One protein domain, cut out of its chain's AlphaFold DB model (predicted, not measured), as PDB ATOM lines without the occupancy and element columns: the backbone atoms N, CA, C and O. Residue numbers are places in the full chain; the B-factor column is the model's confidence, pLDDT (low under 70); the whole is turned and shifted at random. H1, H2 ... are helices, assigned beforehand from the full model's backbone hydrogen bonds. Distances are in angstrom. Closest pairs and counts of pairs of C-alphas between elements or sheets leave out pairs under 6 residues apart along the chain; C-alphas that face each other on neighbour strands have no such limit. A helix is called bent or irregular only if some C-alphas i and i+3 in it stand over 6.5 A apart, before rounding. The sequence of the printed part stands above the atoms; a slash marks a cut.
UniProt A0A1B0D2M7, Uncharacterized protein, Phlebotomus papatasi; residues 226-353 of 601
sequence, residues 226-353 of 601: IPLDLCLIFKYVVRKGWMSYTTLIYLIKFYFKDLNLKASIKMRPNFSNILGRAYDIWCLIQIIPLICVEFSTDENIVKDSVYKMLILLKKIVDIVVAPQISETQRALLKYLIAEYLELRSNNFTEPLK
ATOM      1  N   ILE A 226     265.473 163.738 152.568       98.19
ATOM      2  CA  ILE A 226     266.289 163.788 151.349       98.19
ATOM      3  C   ILE A 226     267.060 165.105 151.208       98.19
ATOM      4  O   ILE A 226     268.276 165.040 151.049       98.19
ATOM      5  N   PRO A 227     266.436 166.299 151.257       97.31
ATOM      6  CA  PRO A 227     267.198 167.535 151.091       97.31
ATOM      7  C   PRO A 227     268.202 167.746 152.234       97.31
ATOM      8  O   PRO A 227     269.281 168.282 151.991       97.31
ATOM      9  N   LEU A 228     267.885 167.299 153.458       96.69
ATOM     10  CA  LEU A 228     268.800 167.359 154.600       96.69
ATOM     11  C   LEU A 228     270.043 166.494 154.362       96.69
ATOM     12  O   LEU A 228     271.167 166.975 154.496       96.69
ATOM     13  N   ASP A 229     269.844 165.233 153.999       97.94
ATOM     14  CA  ASP A 229     270.939 164.278 153.872       97.94
ATOM     15  C   ASP A 229     271.736 164.472 152.587       97.94
ATOM     16  O   ASP A 229     272.955 164.331 152.606       97.94
ATOM     17  N   LEU A 230     271.099 164.895 151.492       97.81
ATOM     18  CA  LEU A 230     271.820 165.272 150.278       97.81
ATOM     19  C   LEU A 230     272.745 166.468 150.508       97.81
ATOM     20  O   LEU A 230     273.836 166.486 149.951       97.81
ATOM     21  N   CYS A 231     272.386 167.432 151.362       97.25
ATOM     22  CA  CYS A 231     273.320 168.493 151.750       97.25
ATOM     23  C   CYS A 231     274.593 167.931 152.407       97.25
ATOM     24  O   CYS A 231     275.692 168.394 152.104       97.25
ATOM     25  N   LEU A 232     274.459 166.939 153.291       97.81
ATOM     26  CA  LEU A 232     275.593 166.302 153.969       97.81
ATOM     27  C   LEU A 232     276.438 165.479 152.999       97.81
ATOM     28  O   LEU A 232     277.661 165.621 152.962       97.81
ATOM     29  N   ILE A 233     275.775 164.693 152.151       97.31
ATOM     30  CA  ILE A 233     276.415 163.914 151.093       97.31
ATOM     31  C   ILE A 233     277.171 164.847 150.146       97.31
ATOM     32  O   ILE A 233     278.329 164.594 149.850       97.31
ATOM     33  N   PHE A 234     276.594 165.967 149.715       96.88
ATOM     34  CA  PHE A 234     277.272 166.869 148.783       96.88
ATOM     35  C   PHE A 234     278.474 167.585 149.393       96.88
ATOM     36  O   PHE A 234     279.498 167.728 148.723       96.88
ATOM     37  N   LYS A 235     278.403 167.970 150.675       96.06
ATOM     38  CA  LYS A 235     279.590 168.444 151.405       96.06
ATOM     39  C   LYS A 235     280.684 167.385 151.412       96.06
ATOM     40  O   LYS A 235     281.842 167.710 151.169       96.06
ATOM     41  N   TYR A 236     280.316 166.131 151.674       95.94
ATOM     42  CA  TYR A 236     281.251 165.014 151.675       95.94
ATOM     43  C   TYR A 236     281.884 164.804 150.292       95.94
ATOM     44  O   TYR A 236     283.106 164.787 150.194       95.94
ATOM     45  N   VAL A 237     281.069 164.732 149.236       94.44
ATOM     46  CA  VAL A 237     281.488 164.556 147.833       94.44
ATOM     47  C   VAL A 237     282.525 165.609 147.429       94.44
ATOM     48  O   VAL A 237     283.568 165.264 146.873       94.44
ATOM     49  N   VAL A 238     282.273 166.885 147.748       93.75
ATOM     50  CA  VAL A 238     283.205 167.980 147.431       93.75
ATOM     51  C   VAL A 238     284.469 167.899 148.282       93.75
ATOM     52  O   VAL A 238     285.570 167.975 147.746       93.75
ATOM     53  N   ARG A 239     284.335 167.696 149.600       94.06
ATOM     54  CA  ARG A 239     285.478 167.602 150.524       94.06
ATOM     55  C   ARG A 239     286.407 166.437 150.184       94.06
ATOM     56  O   ARG A 239     287.615 166.560 150.330       94.06
ATOM     57  N   LYS A 240     285.844 165.309 149.747       92.31
ATOM     58  CA  LYS A 240     286.596 164.107 149.380       92.31
ATOM     59  C   LYS A 240     287.206 164.193 147.974       92.31
ATOM     60  O   LYS A 240     287.945 163.299 147.578       92.31
ATOM     61  N   GLY A 241     286.910 165.261 147.229       89.94
ATOM     62  CA  GLY A 241     287.480 165.517 145.909       89.94
ATOM     63  C   GLY A 241     286.871 164.684 144.781       89.94
ATOM     64  O   GLY A 241     287.456 164.643 143.703       89.94
ATOM     65  N   TRP A 242     285.710 164.047 144.990       91.88
ATOM     66  CA  TRP A 242     285.025 163.294 143.929       91.88
ATOM     67  C   TRP A 242     284.633 164.195 142.763       91.88
ATOM     68  O   TRP A 242     284.784 163.809 141.613       91.88
ATOM     69  N   MET A 243     284.137 165.396 143.063       91.94
ATOM     70  CA  MET A 243     283.817 166.426 142.077       91.94
ATOM     71  C   MET A 243     283.687 167.790 142.750       91.94
ATOM     72  O   MET A 243     283.371 167.887 143.937       91.94
ATOM     73  N   SER A 244     283.897 168.862 141.985       91.50
ATOM     74  CA  SER A 244     283.722 170.224 142.494       91.50
ATOM     75  C   SER A 244     282.242 170.597 142.658       91.50
ATOM     76  O   SER A 244     281.359 170.065 141.980       91.50
ATOM     77  N   TYR A 245     281.973 171.590 143.513       90.69
ATOM     78  CA  TYR A 245     280.640 172.181 143.694       90.69
ATOM     79  C   TYR A 245     280.007 172.622 142.363       90.69
ATOM     80  O   TYR A 245     278.837 172.349 142.091       90.69
ATOM     81  N   THR A 246     280.792 173.294 141.516       91.12
ATOM     82  CA  THR A 246     280.345 173.801 140.212       91.12
ATOM     83  C   THR A 246     280.002 172.669 139.250       91.12
ATOM     84  O   THR A 246     278.951 172.721 138.607       91.12
ATOM     85  N   THR A 247     280.830 171.622 139.211       93.19
ATOM     86  CA  THR A 247     280.610 170.428 138.383       93.19
ATOM     87  C   THR A 247     279.336 169.705 138.798       93.19
ATOM     88  O   THR A 247     278.485 169.439 137.953       93.19
ATOM     89  N   LEU A 248     279.137 169.475 140.098       93.75
ATOM     90  CA  LEU A 248     277.941 168.816 140.624       93.75
ATOM     91  C   LEU A 248     276.649 169.542 140.213       93.75
ATOM     92  O   LEU A 248     275.712 168.924 139.710       93.75
ATOM     93  N   ILE A 249     276.596 170.869 140.374       93.06
ATOM     94  CA  ILE A 249     275.419 171.666 139.981       93.06
ATOM     95  C   ILE A 249     275.195 171.623 138.476       93.06
ATOM     96  O   ILE A 249     274.047 171.541 138.029       93.06
ATOM     97  N   TYR A 250     276.274 171.744 137.703       94.62
ATOM     98  CA  TYR A 250     276.202 171.686 136.252       94.62
ATOM     99  C   TYR A 250     275.610 170.351 135.798       94.62
ATOM    100  O   TYR A 250     274.637 170.360 135.048       94.62
ATOM    101  N   LEU A 251     276.116 169.232 136.324       96.00
ATOM    102  CA  LEU A 251     275.642 167.888 135.997       96.00
ATOM    103  C   LEU A 251     274.176 167.692 136.388       96.00
ATOM    104  O   LEU A 251     273.391 167.221 135.571       96.00
ATOM    105  N   ILE A 252     273.757 168.134 137.577       96.00
ATOM    106  CA  ILE A 252     272.343 168.059 137.978       96.00
ATOM    107  C   ILE A 252     271.445 168.811 136.982       96.00
ATOM    108  O   ILE A 252     270.430 168.280 136.533       96.00
ATOM    109  N   LYS A 253     271.815 170.044 136.609       95.38
ATOM    110  CA  LYS A 253     271.046 170.843 135.637       95.38
ATOM    111  C   LYS A 253     271.056 170.219 134.245       95.38
ATOM    112  O   LYS A 253     270.035 170.266 133.560       95.38
ATOM    113  N   PHE A 254     272.196 169.666 133.834       95.62
ATOM    114  CA  PHE A 254     272.349 168.957 132.572       95.62
ATOM    115  C   PHE A 254     271.388 167.769 132.515       95.62
ATOM    116  O   PHE A 254     270.533 167.748 131.638       95.62
ATOM    117  N   TYR A 255     271.430 166.868 133.500       96.12
ATOM    118  CA  TYR A 255     270.572 165.683 133.541       96.12
ATOM    119  C   TYR A 255     269.086 166.017 133.688       96.12
ATOM    120  O   TYR A 255     268.251 165.360 133.073       96.12
ATOM    121  N   PHE A 256     268.721 167.065 134.435       96.44
ATOM    122  CA  PHE A 256     267.332 167.537 134.444       96.44
ATOM    123  C   PHE A 256     266.856 167.946 133.051       96.44
ATOM    124  O   PHE A 256     265.741 167.604 132.664       96.44
ATOM    125  N   LYS A 257     267.691 168.651 132.282       95.94
ATOM    126  CA  LYS A 257     267.353 169.061 130.919       95.94
ATOM    127  C   LYS A 257     267.338 167.876 129.951       95.94
ATOM    128  O   LYS A 257     266.391 167.757 129.180       95.94
ATOM    129  N   ASP A 258     268.368 167.039 129.990       95.62
ATOM    130  CA  ASP A 258     268.574 165.918 129.069       95.62
ATOM    131  C   ASP A 258     267.453 164.876 129.185       95.62
ATOM    132  O   ASP A 258     266.848 164.479 128.193       95.62
ATOM    133  N   LEU A 259     267.044 164.567 130.419       95.12
ATOM    134  CA  LEU A 259     265.926 163.664 130.706       95.12
ATOM    135  C   LEU A 259     264.545 164.338 130.582       95.12
ATOM    136  O   LEU A 259     263.535 163.757 130.981       95.12
ATOM    137  N   ASN A 260     264.480 165.572 130.067       95.25
ATOM    138  CA  ASN A 260     263.255 166.367 129.923       95.25
ATOM    139  C   ASN A 260     262.440 166.483 131.233       95.25
ATOM    140  O   ASN A 260     261.203 166.512 131.247       95.25
ATOM    141  N   LEU A 261     263.138 166.546 132.368       93.88
ATOM    142  CA  LEU A 261     262.534 166.716 133.679       93.88
ATOM    143  C   LEU A 261     262.246 168.202 133.897       93.88
ATOM    144  O   LEU A 261     263.136 169.047 133.865       93.88
ATOM    145  N   LYS A 262     260.997 168.539 134.237       93.12
ATOM    146  CA  LYS A 262     260.595 169.911 134.619       93.12
ATOM    147  C   LYS A 262     261.079 170.308 136.025       93.12
ATOM    148  O   LYS A 262     260.417 171.096 136.711       93.12
ATOM    149  N   ALA A 263     262.169 169.689 136.473       94.06
ATOM    150  CA  ALA A 263     262.724 169.836 137.798       94.06
ATOM    151  C   ALA A 263     263.626 171.069 137.864       94.06
ATOM    152  O   ALA A 263     264.402 171.345 136.951       94.06
ATOM    153  N   SER A 264     263.528 171.824 138.953       93.44
ATOM    154  CA  SER A 264     264.390 172.980 139.190       93.44
ATOM    155  C   SER A 264     264.711 173.091 140.668       93.44
ATOM    156  O   SER A 264     263.834 173.395 141.474       93.44
ATOM    157  N   ILE A 265     265.986 172.924 141.011       93.38
ATOM    158  CA  ILE A 265     266.477 173.105 142.377       93.38
ATOM    159  C   ILE A 265     267.353 174.352 142.482       93.38
ATOM    160  O   ILE A 265     268.059 174.730 141.543       93.38
ATOM    161  N   LYS A 266     267.332 174.981 143.655       91.38
ATOM    162  CA  LYS A 266     268.289 176.016 144.049       91.38
ATOM    163  C   LYS A 266     269.096 175.506 145.229       91.38
ATOM    164  O   LYS A 266     268.530 175.158 146.261       91.38
ATOM    165  N   MET A 267     270.412 175.504 145.089       89.31
ATOM    166  CA  MET A 267     271.319 175.124 146.165       89.31
ATOM    167  C   MET A 267     271.875 176.383 146.817       89.31
ATOM    168  O   MET A 267     272.319 177.298 146.120       89.31
ATOM    169  N   ARG A 268     271.803 176.460 148.146       86.31
ATOM    170  CA  ARG A 268     272.433 177.555 148.887       86.31
ATOM    171  C   ARG A 268     273.943 177.319 149.017       86.31
ATOM    172  O   ARG A 268     274.364 176.158 149.006       86.31
ATOM    173  N   PRO A 269     274.740 178.391 149.208       79.31
ATOM    174  CA  PRO A 269     276.169 178.271 149.477       79.31
ATOM    175  C   PRO A 269     276.464 177.265 150.595       79.31
ATOM    176  O   PRO A 269     275.656 177.090 151.521       79.31
ATOM    177  N   ASN A 270     277.612 176.594 150.481       80.12
ATOM    178  CA  ASN A 270     278.106 175.575 151.414       80.12
ATOM    179  C   ASN A 270     277.133 174.413 151.661       80.12
ATOM    180  O   ASN A 270     277.172 173.797 152.724       80.12
ATOM    181  N   PHE A 271     276.224 174.136 150.717       86.88
ATOM    182  CA  PHE A 271     275.168 173.129 150.865       86.88
ATOM    183  C   PHE A 271     274.399 173.281 152.185       86.88
ATOM    184  O   PHE A 271     274.125 172.319 152.898       86.88
ATOM    185  N   SER A 272     274.091 174.523 152.563       85.75
ATOM    186  CA  SER A 272     273.289 174.785 153.763       85.75
ATOM    187  C   SER A 272     271.835 174.345 153.585       85.75
ATOM    188  O   SER A 272     271.178 173.982 154.558       85.75
ATOM    189  N   ASN A 273     271.320 174.382 152.351       88.88
ATOM    190  CA  ASN A 273     269.974 173.929 152.022       88.88
ATOM    191  C   ASN A 273     269.820 173.645 150.516       88.88
ATOM    192  O   ASN A 273     270.408 174.352 149.687       88.88
ATOM    193  N   ILE A 274     268.960 172.684 150.175       93.69
ATOM    194  CA  ILE A 274     268.467 172.429 148.818       93.69
ATOM    195  C   ILE A 274     266.999 172.852 148.775       93.69
ATOM    196  O   ILE A 274     266.144 172.277 149.443       93.69
ATOM    197  N   LEU A 275     266.703 173.878 147.982       91.94
ATOM    198  CA  LEU A 275     265.358 174.416 147.811       91.94
ATOM    199  C   LEU A 275     264.750 173.886 146.512       91.94
ATOM    200  O   LEU A 275     265.298 174.102 145.429       91.94
ATOM    201  N   GLY A 276     263.591 173.249 146.616       92.38
ATOM    202  CA  GLY A 276     262.818 172.738 145.489       92.38
ATOM    203  C   GLY A 276     261.442 172.270 145.953       92.38
ATOM    204  O   GLY A 276     261.202 172.131 147.150       92.38
ATOM    205  N   ARG A 277     260.530 172.040 145.008       93.62
ATOM    206  CA  ARG A 277     259.257 171.355 145.274       93.62
ATOM    207  C   ARG A 277     259.536 169.874 145.534       93.62
ATOM    208  O   ARG A 277     260.543 169.350 145.057       93.62
ATOM    209  N   ALA A 278     258.590 169.167 146.152       94.00
ATOM    210  CA  ALA A 278     258.697 167.721 146.364       94.00
ATOM    211  C   ALA A 278     259.064 166.939 145.080       94.00
ATOM    212  O   ALA A 278     259.934 166.075 145.108       94.00
ATOM    213  N   TYR A 279     258.473 167.304 143.934       94.62
ATOM    214  CA  TYR A 279     258.815 166.734 142.621       94.62
ATOM    215  C   TYR A 279     260.284 166.957 142.226       94.62
ATOM    216  O   TYR A 279     260.924 166.049 141.702       94.62
ATOM    217  N   ASP A 280     260.822 168.154 142.479       96.62
ATOM    218  CA  ASP A 280     262.196 168.508 142.107       96.62
ATOM    219  C   ASP A 280     263.200 167.671 142.913       96.62
ATOM    220  O   ASP A 280     264.165 167.143 142.363       96.62
ATOM    221  N   ILE A 281     262.934 167.503 144.212       97.88
ATOM    222  CA  ILE A 281     263.762 166.697 145.115       97.88
ATOM    223  C   ILE A 281     263.627 165.201 144.821       97.88
ATOM    224  O   ILE A 281     264.615 164.470 144.884       97.88
ATOM    225  N   TRP A 282     262.431 164.743 144.444       97.31
ATOM    226  CA  TRP A 282     262.242 163.371 143.989       97.31
ATOM    227  C   TRP A 282     263.051 163.087 142.719       97.31
ATOM    228  O   TRP A 282     263.763 162.092 142.669       97.31
ATOM    229  N   CYS A 283     263.038 163.986 141.731       97.62
ATOM    230  CA  CYS A 283     263.890 163.849 140.548       97.62
ATOM    231  C   CYS A 283     265.379 163.823 140.921       97.62
ATOM    232  O   CYS A 283     266.133 163.012 140.391       97.62
ATOM    233  N   LEU A 284     265.797 164.682 141.856       98.00
ATOM    234  CA  LEU A 284     267.188 164.766 142.297       98.00
ATOM    235  C   LEU A 284     267.698 163.436 142.871       98.00
ATOM    236  O   LEU A 284     268.751 162.968 142.448       98.00
ATOM    237  N   ILE A 285     266.957 162.804 143.790       98.06
ATOM    238  CA  ILE A 285     267.395 161.538 144.406       98.06
ATOM    239  C   ILE A 285     267.476 160.382 143.394       98.06
ATOM    240  O   ILE A 285     268.244 159.445 143.593       98.06
ATOM    241  N   GLN A 286     266.725 160.453 142.290       96.56
ATOM    242  CA  GLN A 286     266.768 159.433 141.242       96.56
ATOM    243  C   GLN A 286     268.044 159.510 140.398       96.56
ATOM    244  O   GLN A 286     268.605 158.468 140.065       96.56
ATOM    245  N   ILE A 287     268.523 160.720 140.084       97.00
ATOM    246  CA  ILE A 287     269.683 160.918 139.197       97.00
ATOM    247  C   ILE A 287     271.018 160.970 139.942       97.00
ATOM    248  O   ILE A 287     272.063 160.662 139.378       97.00
ATOM    249  N   ILE A 288     271.011 161.382 141.210       97.25
ATOM    250  CA  ILE A 288     272.251 161.730 141.895       97.25
ATOM    251  C   ILE A 288     273.216 160.556 142.122       97.25
ATOM    252  O   ILE A 288     274.420 160.781 141.996       97.25
ATOM    253  N   PRO A 289     272.776 159.301 142.369       96.62
ATOM    254  CA  PRO A 289     273.732 158.211 142.532       96.62
ATOM    255  C   PRO A 289     274.434 157.851 141.219       96.62
ATOM    256  O   PRO A 289     275.570 157.384 141.266       96.62
ATOM    257  N   LEU A 290     273.781 158.102 140.073       94.81
ATOM    258  CA  LEU A 290     274.374 157.954 138.740       94.81
ATOM    259  C   LEU A 290     275.444 159.026 138.512       94.81
ATOM    260  O   LEU A 290     276.574 158.703 138.167       94.81
ATOM    261  N   ILE A 291     275.126 160.289 138.813       95.56
ATOM    262  CA  ILE A 291     276.097 161.389 138.722       95.56
ATOM    263  C   ILE A 291     277.332 161.098 139.582       95.56
ATOM    264  O   ILE A 291     278.458 161.257 139.118       95.56
ATOM    265  N   CYS A 292     277.136 160.662 140.829       94.81
ATOM    266  CA  CYS A 292     278.251 160.369 141.722       94.81
ATOM    267  C   CYS A 292     279.129 159.225 141.203       94.81
ATOM    268  O   CYS A 292     280.342 159.376 141.239       94.81
ATOM    269  N   VAL A 293     278.567 158.112 140.718       93.00
ATOM    270  CA  VAL A 293     279.393 156.977 140.258       93.00
ATOM    271  C   VAL A 293     280.116 157.263 138.947       93.00
ATOM    272  O   VAL A 293     281.250 156.837 138.786       93.00
ATOM    273  N   GLU A 294     279.489 158.000 138.031       92.06
ATOM    274  CA  GLU A 294     280.033 158.209 136.688       92.06
ATOM    275  C   GLU A 294     281.092 159.313 136.629       92.06
ATOM    276  O   GLU A 294     282.041 159.221 135.857       92.06
ATOM    277  N   PHE A 295     280.956 160.350 137.461       90.12
ATOM    278  CA  PHE A 295     281.833 161.526 137.417       90.12
ATOM    279  C   PHE A 295     282.752 161.652 138.634       90.12
ATOM    280  O   PHE A 295     283.403 162.684 138.803       90.12
ATOM    281  N   SER A 296     282.785 160.643 139.505       90.19
ATOM    282  CA  SER A 296     283.725 160.607 140.625       90.19
ATOM    283  C   SER A 296     285.150 160.354 140.137       90.19
ATOM    284  O   SER A 296     285.389 159.519 139.272       90.19
ATOM    285  N   THR A 297     286.110 161.032 140.759       85.75
ATOM    286  CA  THR A 297     287.551 160.765 140.610       85.75
ATOM    287  C   THR A 297     288.027 159.511 141.357       85.75
ATOM    288  O   THR A 297     289.177 159.109 141.218       85.75
ATOM    289  N   ASP A 298     287.167 158.902 142.176       85.12
ATOM    290  CA  ASP A 298     287.467 157.713 142.975       85.12
ATOM    291  C   ASP A 298     286.895 156.439 142.347       85.12
ATOM    292  O   ASP A 298     285.684 156.209 142.378       85.12
ATOM    293  N   GLU A 299     287.790 155.575 141.874       83.19
ATOM    294  CA  GLU A 299     287.472 154.284 141.259       83.19
ATOM    295  C   GLU A 299     286.823 153.279 142.232       83.19
ATOM    296  O   GLU A 299     286.172 152.326 141.804       83.19
ATOM    297  N   ASN A 300     286.949 153.479 143.551       89.12
ATOM    298  CA  ASN A 300     286.375 152.600 144.574       89.12
ATOM    299  C   ASN A 300     285.112 153.169 145.239       89.12
ATOM    300  O   ASN A 300     284.682 152.643 146.270       89.12
ATOM    301  N   ILE A 301     284.470 154.181 144.644       92.38
ATOM    302  CA  ILE A 301     283.271 154.839 145.194       92.38
ATOM    303  C   ILE A 301     282.168 153.859 145.631       92.38
ATOM    304  O   ILE A 301     281.501 154.076 146.637       92.38
ATOM    305  N   VAL A 302     281.996 152.730 144.942       91.25
ATOM    306  CA  VAL A 302     280.959 151.731 145.267       91.25
ATOM    307  C   VAL A 302     281.172 151.092 146.653       91.25
ATOM    308  O   VAL A 302     280.227 150.610 147.281       91.25
ATOM    309  N   LYS A 303     282.409 151.096 147.167       93.44
ATOM    310  CA  LYS A 303     282.741 150.600 148.511       93.44
ATOM    311  C   LYS A 303     282.540 151.659 149.598       93.44
ATOM    312  O   LYS A 303     282.427 151.272 150.765       93.44
ATOM    313  N   ASP A 304     282.455 152.933 149.225       96.62
ATOM    314  CA  ASP A 304     282.327 154.065 150.139       96.62
ATOM    315  C   ASP A 304     281.013 154.018 150.935       96.62
ATOM    316  O   ASP A 304     279.933 153.747 150.399       96.62
ATOM    317  N   SER A 305     281.098 154.267 152.242       97.38
ATOM    318  CA  SER A 305     279.955 154.173 153.152       97.38
ATOM    319  C   SER A 305     278.909 155.266 152.915       97.38
ATOM    320  O   SER A 305     277.719 155.011 153.113       97.38
ATOM    321  N   VAL A 306     279.307 156.459 152.462       97.81
ATOM    322  CA  VAL A 306     278.394 157.567 152.139       97.81
ATOM    323  C   VAL A 306     277.682 157.296 150.818       97.81
ATOM    324  O   VAL A 306     276.473 157.520 150.713       97.81
ATOM    325  N   TYR A 307     278.382 156.743 149.825       97.94
ATOM    326  CA  TYR A 307     277.739 156.321 148.576       97.94
ATOM    327  C   TYR A 307     276.735 155.180 148.803       97.94
ATOM    328  O   TYR A 307     275.609 155.232 148.301       97.94
ATOM    329  N   LYS A 308     277.082 154.179 149.625       98.12
ATOM    330  CA  LYS A 308     276.142 153.117 150.033       98.12
ATOM    331  C   LYS A 308     274.902 153.688 150.717       98.12
ATOM    332  O   LYS A 308     273.787 153.322 150.351       98.12
ATOM    333  N   MET A 309     275.083 154.632 151.643       98.19
ATOM    334  CA  MET A 309     273.978 155.333 152.300       98.19
ATOM    335  C   MET A 309     273.067 156.049 151.286       98.19
ATOM    336  O   MET A 309     271.844 155.947 151.381       98.19
ATOM    337  N   LEU A 310     273.642 156.724 150.282       98.56
ATOM    338  CA  LEU A 310     272.889 157.372 149.202       98.56
ATOM    339  C   LEU A 310     272.058 156.361 148.388       98.56
ATOM    340  O   LEU A 310     270.887 156.608 148.092       98.56
ATOM    341  N   ILE A 311     272.644 155.209 148.052       98.50
ATOM    342  CA  ILE A 311     271.951 154.129 147.339       98.50
ATOM    343  C   ILE A 311     270.808 153.551 148.177       98.50
ATOM    344  O   ILE A 311     269.722 153.323 147.643       98.50
ATOM    345  N   LEU A 312     271.014 153.332 149.478       98.56
ATOM    346  CA  LEU A 312     269.955 152.867 150.377       98.56
ATOM    347  C   LEU A 312     268.804 153.868 150.446       98.56
ATOM    348  O   LEU A 312     267.652 153.468 150.287       98.56
ATOM    349  N   LEU A 313     269.102 155.164 150.590       98.56
ATOM    350  CA  LEU A 313     268.083 156.212 150.587       98.56
ATOM    351  C   LEU A 313     267.267 156.196 149.285       98.56
ATOM    352  O   LEU A 313     266.038 156.252 149.339       98.56
ATOM    353  N   LYS A 314     267.917 156.033 148.122       98.50
ATOM    354  CA  LYS A 314     267.211 155.851 146.843       98.50
ATOM    355  C   LYS A 314     266.322 154.602 146.853       98.50
ATOM    356  O   LYS A 314     265.147 154.705 146.515       98.50
ATOM    357  N   LYS A 315     266.840 153.437 147.262       98.56
ATOM    358  CA  LYS A 315     266.068 152.177 147.303       98.56
ATOM    359  C   LYS A 315     264.849 152.273 148.223       98.56
ATOM    360  O   LYS A 315     263.779 151.779 147.874       98.56
ATOM    361  N   ILE A 316     264.994 152.925 149.378       98.81
ATOM    362  CA  ILE A 316     263.886 153.209 150.299       98.81
ATOM    363  C   ILE A 316     262.822 154.034 149.576       98.81
ATOM    364  O   ILE A 316     261.654 153.646 149.583       98.81
ATOM    365  N   VAL A 317     263.222 155.134 148.921       98.38
ATOM    366  CA  VAL A 317     262.313 156.000 148.155       98.38
ATOM    367  C   VAL A 317     261.583 155.208 147.072       98.38
ATOM    368  O   VAL A 317     260.362 155.301 146.993       98.38
ATOM    369  N   ASP A 318     262.300 154.400 146.289       98.00
ATOM    370  CA  ASP A 318     261.731 153.603 145.198       98.00
ATOM    371  C   ASP A 318     260.636 152.646 145.689       98.00
ATOM    372  O   ASP A 318     259.592 152.525 145.049       98.00
ATOM    373  N   ILE A 319     260.831 152.008 146.851       98.12
ATOM    374  CA  ILE A 319     259.818 151.126 147.444       98.12
ATOM    375  C   ILE A 319     258.618 151.930 147.955       98.12
ATOM    376  O   ILE A 319     257.478 151.569 147.666       98.12
ATOM    377  N   VAL A 320     258.835 153.009 148.718       97.50
ATOM    378  CA  VAL A 320     257.714 153.734 149.351       97.50
ATOM    379  C   VAL A 320     256.840 154.471 148.337       97.50
ATOM    380  O   VAL A 320     255.653 154.662 148.603       97.50
ATOM    381  N   VAL A 321     257.396 154.869 147.185       96.19
ATOM    382  CA  VAL A 321     256.636 155.509 146.096       96.19
ATOM    383  C   VAL A 321     256.067 154.525 145.076       96.19
ATOM    384  O   VAL A 321     255.365 154.952 144.156       96.19
ATOM    385  N   ALA A 322     256.345 153.227 145.215       95.31
ATOM    386  CA  ALA A 322     255.892 152.239 144.251       95.31
ATOM    387  C   ALA A 322     254.350 152.206 144.175       95.31
ATOM    388  O   ALA A 322     253.661 152.278 145.200       95.31
ATOM    389  N   PRO A 323     253.769 152.085 142.965       90.94
ATOM    390  CA  PRO A 323     252.316 152.032 142.792       90.94
ATOM    391  C   PRO A 323     251.695 150.769 143.406       90.94
ATOM    392  O   PRO A 323     250.511 150.781 143.754       90.94
ATOM    393  N   GLN A 324     252.497 149.706 143.520       94.50
ATOM    394  CA  GLN A 324     252.187 148.450 144.186       94.50
ATOM    395  C   GLN A 324     253.407 147.999 144.992       94.50
ATOM    396  O   GLN A 324     254.539 148.145 144.529       94.50
ATOM    397  N   ILE A 325     253.177 147.451 146.184       96.00
ATOM    398  CA  ILE A 325     254.229 147.007 147.105       96.00
ATOM    399  C   ILE A 325     253.932 145.567 147.505       96.00
ATOM    400  O   ILE A 325     252.849 145.281 148.001       96.00
ATOM    401  N   SER A 326     254.876 144.653 147.298       95.50
ATOM    402  CA  SER A 326     254.759 143.273 147.780       95.50
ATOM    403  C   SER A 326     255.071 143.148 149.270       95.50
ATOM    404  O   SER A 326     255.788 143.974 149.842       95.50
ATOM    405  N   GLU A 327     254.606 142.068 149.894       93.50
ATOM    406  CA  GLU A 327     254.947 141.765 151.288       93.50
ATOM    407  C   GLU A 327     256.465 141.595 151.489       93.50
ATOM    408  O   GLU A 327     257.027 142.074 152.476       93.50
ATOM    409  N   THR A 328     257.161 141.024 150.500       94.88
ATOM    410  CA  THR A 328     258.627 140.916 150.489       94.88
ATOM    411  C   THR A 328     259.302 142.285 150.417       94.88
ATOM    412  O   THR A 328     260.226 142.547 151.183       94.88
ATOM    413  N   GLN A 329     258.838 143.192 149.550       96.50
ATOM    414  CA  GLN A 329     259.370 144.562 149.485       96.50
ATOM    415  C   GLN A 329     259.115 145.332 150.782       96.50
ATOM    416  O   GLN A 329     259.985 146.069 151.239       96.50
ATOM    417  N   ARG A 330     257.950 145.139 151.411       96.31
ATOM    418  CA  ARG A 330     257.628 145.721 152.720       96.31
ATOM    419  C   ARG A 330     258.566 145.204 153.814       96.31
ATOM    420  O   ARG A 330     259.016 145.986 154.650       96.31
ATOM    421  N   ALA A 331     258.864 143.904 153.822       94.25
ATOM    422  CA  ALA A 331     259.833 143.317 154.743       94.25
ATOM    423  C   ALA A 331     261.247 143.859 154.482       94.25
ATOM    424  O   ALA A 331     261.890 144.333 155.414       94.25
ATOM    425  N   LEU A 332     261.684 143.886 153.218       97.50
ATOM    426  CA  LEU A 332     262.968 144.449 152.793       97.50
ATOM    427  C   LEU A 332     263.123 145.917 153.213       97.50
ATOM    428  O   LEU A 332     264.171 146.297 153.725       97.50
ATOM    429  N   LEU A 333     262.071 146.726 153.062       98.19
ATOM    430  CA  LEU A 333     262.060 148.134 153.458       98.19
ATOM    431  C   LEU A 333     262.478 148.327 154.922       98.19
ATOM    432  O   LEU A 333     263.194 149.275 155.225       98.19
ATOM    433  N   LYS A 334     262.075 147.421 155.824       96.75
ATOM    434  CA  LYS A 334     262.474 147.475 157.237       96.75
ATOM    435  C   LYS A 334     263.994 147.386 157.397       96.75
ATOM    436  O   LYS A 334     264.562 148.167 158.152       96.75
ATOM    437  N   TYR A 335     264.635 146.462 156.683       97.44
ATOM    438  CA  TYR A 335     266.086 146.272 156.733       97.44
ATOM    439  C   TYR A 335     266.831 147.437 156.082       97.44
ATOM    440  O   TYR A 335     267.763 147.963 156.678       97.44
ATOM    441  N   LEU A 336     266.365 147.899 154.914       98.56
ATOM    442  CA  LEU A 336     266.973 149.035 154.216       98.56
ATOM    443  C   LEU A 336     266.954 150.306 155.069       98.56
ATOM    444  O   LEU A 336     267.945 151.025 155.101       98.56
ATOM    445  N   ILE A 337     265.841 150.581 155.760       98.50
ATOM    446  CA  ILE A 337     265.737 151.732 156.664       98.50
ATOM    447  C   ILE A 337     266.718 151.589 157.826       98.50
ATOM    448  O   ILE A 337     267.401 152.557 158.135       98.50
ATOM    449  N   ALA A 338     266.816 150.406 158.439       97.75
ATOM    450  CA  ALA A 338     267.705 150.204 159.577       97.75
ATOM    451  C   ALA A 338     269.187 150.400 159.213       97.75
ATOM    452  O   ALA A 338     269.906 151.118 159.908       97.75
ATOM    453  N   GLU A 339     269.613 149.827 158.085       98.19
ATOM    454  CA  GLU A 339     270.976 149.975 157.557       98.19
ATOM    455  C   GLU A 339     271.269 151.430 157.154       98.19
ATOM    456  O   GLU A 339     272.337 151.969 157.438       98.19
ATOM    457  N   TYR A 340     270.301 152.109 156.531       98.56
ATOM    458  CA  TYR A 340     270.427 153.522 156.181       98.56
ATOM    459  C   TYR A 340     270.601 154.409 157.421       98.56
ATOM    460  O   TYR A 340     271.445 155.305 157.395       98.56
ATOM    461  N   LEU A 341     269.831 154.177 158.489       98.12
ATOM    462  CA  LEU A 341     269.932 154.956 159.725       98.12
ATOM    463  C   LEU A 341     271.280 154.743 160.416       98.12
ATOM    464  O   LEU A 341     271.906 155.724 160.809       98.12
ATOM    465  N   GLU A 342     271.753 153.499 160.478       97.00
ATOM    466  CA  GLU A 342     273.070 153.160 161.026       97.00
ATOM    467  C   GLU A 342     274.199 153.845 160.242       97.00
ATOM    468  O   GLU A 342     275.038 154.544 160.813       97.00
ATOM    469  N   LEU A 343     274.195 153.737 158.907       97.75
ATOM    470  CA  LEU A 343     275.177 154.437 158.076       97.75
ATOM    471  C   LEU A 343     275.062 155.957 158.213       97.75
ATOM    472  O   LEU A 343     276.078 156.651 158.202       97.75
ATOM    473  N   ARG A 344     273.847 156.497 158.360       97.62
ATOM    474  CA  ARG A 344     273.628 157.933 158.540       97.62
ATOM    475  C   ARG A 344     274.218 158.442 159.854       97.62
ATOM    476  O   ARG A 344     274.774 159.541 159.843       97.62
ATOM    477  N   SER A 345     274.107 157.688 160.945       96.44
ATOM    478  CA  SER A 345     274.726 158.019 162.236       96.44
ATOM    479  C   SER A 345     276.246 157.867 162.204       96.44
ATOM    480  O   SER A 345     276.962 158.728 162.705       96.44
ATOM    481  N   ASN A 346     276.745 156.799 161.574       96.44
ATOM    482  CA  ASN A 346     278.178 156.505 161.520       96.44
ATOM    483  C   ASN A 346     278.949 157.486 160.625       96.44
ATOM    484  O   ASN A 346     280.073 157.868 160.944       96.44
ATOM    485  N   ASN A 347     278.361 157.905 159.502       97.50
ATOM    486  CA  ASN A 347     279.038 158.762 158.528       97.50
ATOM    487  C   ASN A 347     279.018 160.257 158.887       97.50
ATOM    488  O   ASN A 347     279.831 161.018 158.357       97.50
ATOM    489  N   PHE A 348     278.081 160.704 159.729       96.94
ATOM    490  CA  PHE A 348     277.828 162.126 159.965       96.94
ATOM    491  C   PHE A 348     277.448 162.400 161.421       96.94
ATOM    492  O   PHE A 348     276.555 161.761 161.974       96.94
ATOM    493  N   THR A 349     278.059 163.424 162.016       95.38
ATOM    494  CA  THR A 349     277.792 163.831 163.405       95.38
ATOM    495  C   THR A 349     276.499 164.635 163.546       95.38
ATOM    496  O   THR A 349     275.971 164.781 164.652       95.38
ATOM    497  N   GLU A 350     275.950 165.165 162.447       95.25
ATOM    498  CA  GLU A 350     274.688 165.888 162.469       95.25
ATOM    499  C   GLU A 350     273.542 164.975 162.922       95.25
ATOM    500  O   GLU A 350     273.278 163.953 162.278       95.25
ATOM    501  N   PRO A 351     272.783 165.366 163.963       93.50
ATOM    502  CA  PRO A 351     271.837 164.474 164.610       93.50
ATOM    503  C   PRO A 351     270.646 164.148 163.711       93.50
ATOM    504  O   PRO A 351     270.080 165.033 163.048       93.50
ATOM    505  N   LEU A 352     270.196 162.895 163.800       95.62
ATOM    506  CA  LEU A 352     268.955 162.440 163.190       95.62
ATOM    507  C   LEU A 352     267.772 163.307 163.643       95.62
ATOM    508  O   LEU A 352     267.609 163.683 164.809       95.62
ATOM    509  N   LYS A 353     266.920 163.642 162.680       95.06
ATOM    510  CA  LYS A 353     265.661 164.371 162.903       95.06
ATOM    511  C   LYS A 353     264.506 163.403 163.183       95.06
ATOM    512  O   LYS A 353     264.537 162.298 162.657       95.06
TER     513      LYS A 353
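What this domain is: This is residues 226 to 353 of the 601 residues of an uncharacterized protein of Phlebotomus papatasi (UniProt A0A1B0D2M7). Two helices folded back on each other, H3 and H4, make the core, and H1 packs beside them so that the three centres form a triangle. H2 crosses H3 on one side of this core, and the long H5 folds back along H4 on the other, with residues 322 to 328 sticking out where H4 turns into H5. The printed part has 128 residues with five named helices, H1 to H5 in chain order, and no named strand; the class is all helix. It is compact, with a radius of gyration of the C-alphas of 14.6 A, and spans 42 by 33 by 29 A.

Where its parts are: Find C-alpha 226 at (266.289, 163.788, 151.349); from there H1 runs to residue 239. Next come H2, residues 245 to 258, and H3, residues 278 to 295, 25.6 A long. H3 is irregular, with C-alphas 286 and 289 7.2 A apart, and has a kink of 36 degrees near residue 287. H4, residues 305 to 320, measures 22.6 A. The longest helix, H5, starts at C-alpha 327, (254.947, 141.765, 151.288), and runs 30.4 A to C-alpha 347 at (279.038, 158.762, 158.528).

How they stand to each other: Begin with the bundle of H1, H3 and H4, three helices packed together. H1 only just touches H3, with 3 pairs of C-alphas within 8 A, through residues 226 to 227 alone; the closest C-alphas, of Pro 227 and Ile 281, are 6.9 A apart. H1 touches H4 at a shallow tilt of 23 degrees, opposite ways; the closest C-alphas are those of Ile 233 and Val 306, 6.7 A. H3 and H4 form a helical hairpin at a steep tilt of 39 degrees, with the closest C-alphas, of Ile 285 and Lys 314, 6.2 A apart. Look outward to H2, which touches H3 at a steep tilt of 66 degrees; the closest C-alphas, of Leu 251 and Ile 291, are 7.1 A apart. H4 and H5 form a second helical hairpin, at a shallow tilt of 31 degrees, closest at the C-alphas of Met 309 and Tyr 340, 5.6 A. H5 is apart from H2 and H3. Every O i to N i+4 pair is within hydrogen-bond range in H2 and H4; the counts are 9 of 10 in H1, 12 of 14 in H3 and 15 of 17 in H5.

The domain as a whole: The two C-alphas farthest apart, of Thr 246 and Glu 327, are 42.4 A from each other. The printed part has no cut. The link from H2 to H3, residues 259 to 277, is long; within it residues 266 to 267 pair antiparallel with residues 274 to 275. The mean pLDDT of the printed part is 94.8, and no printed residue is under 70.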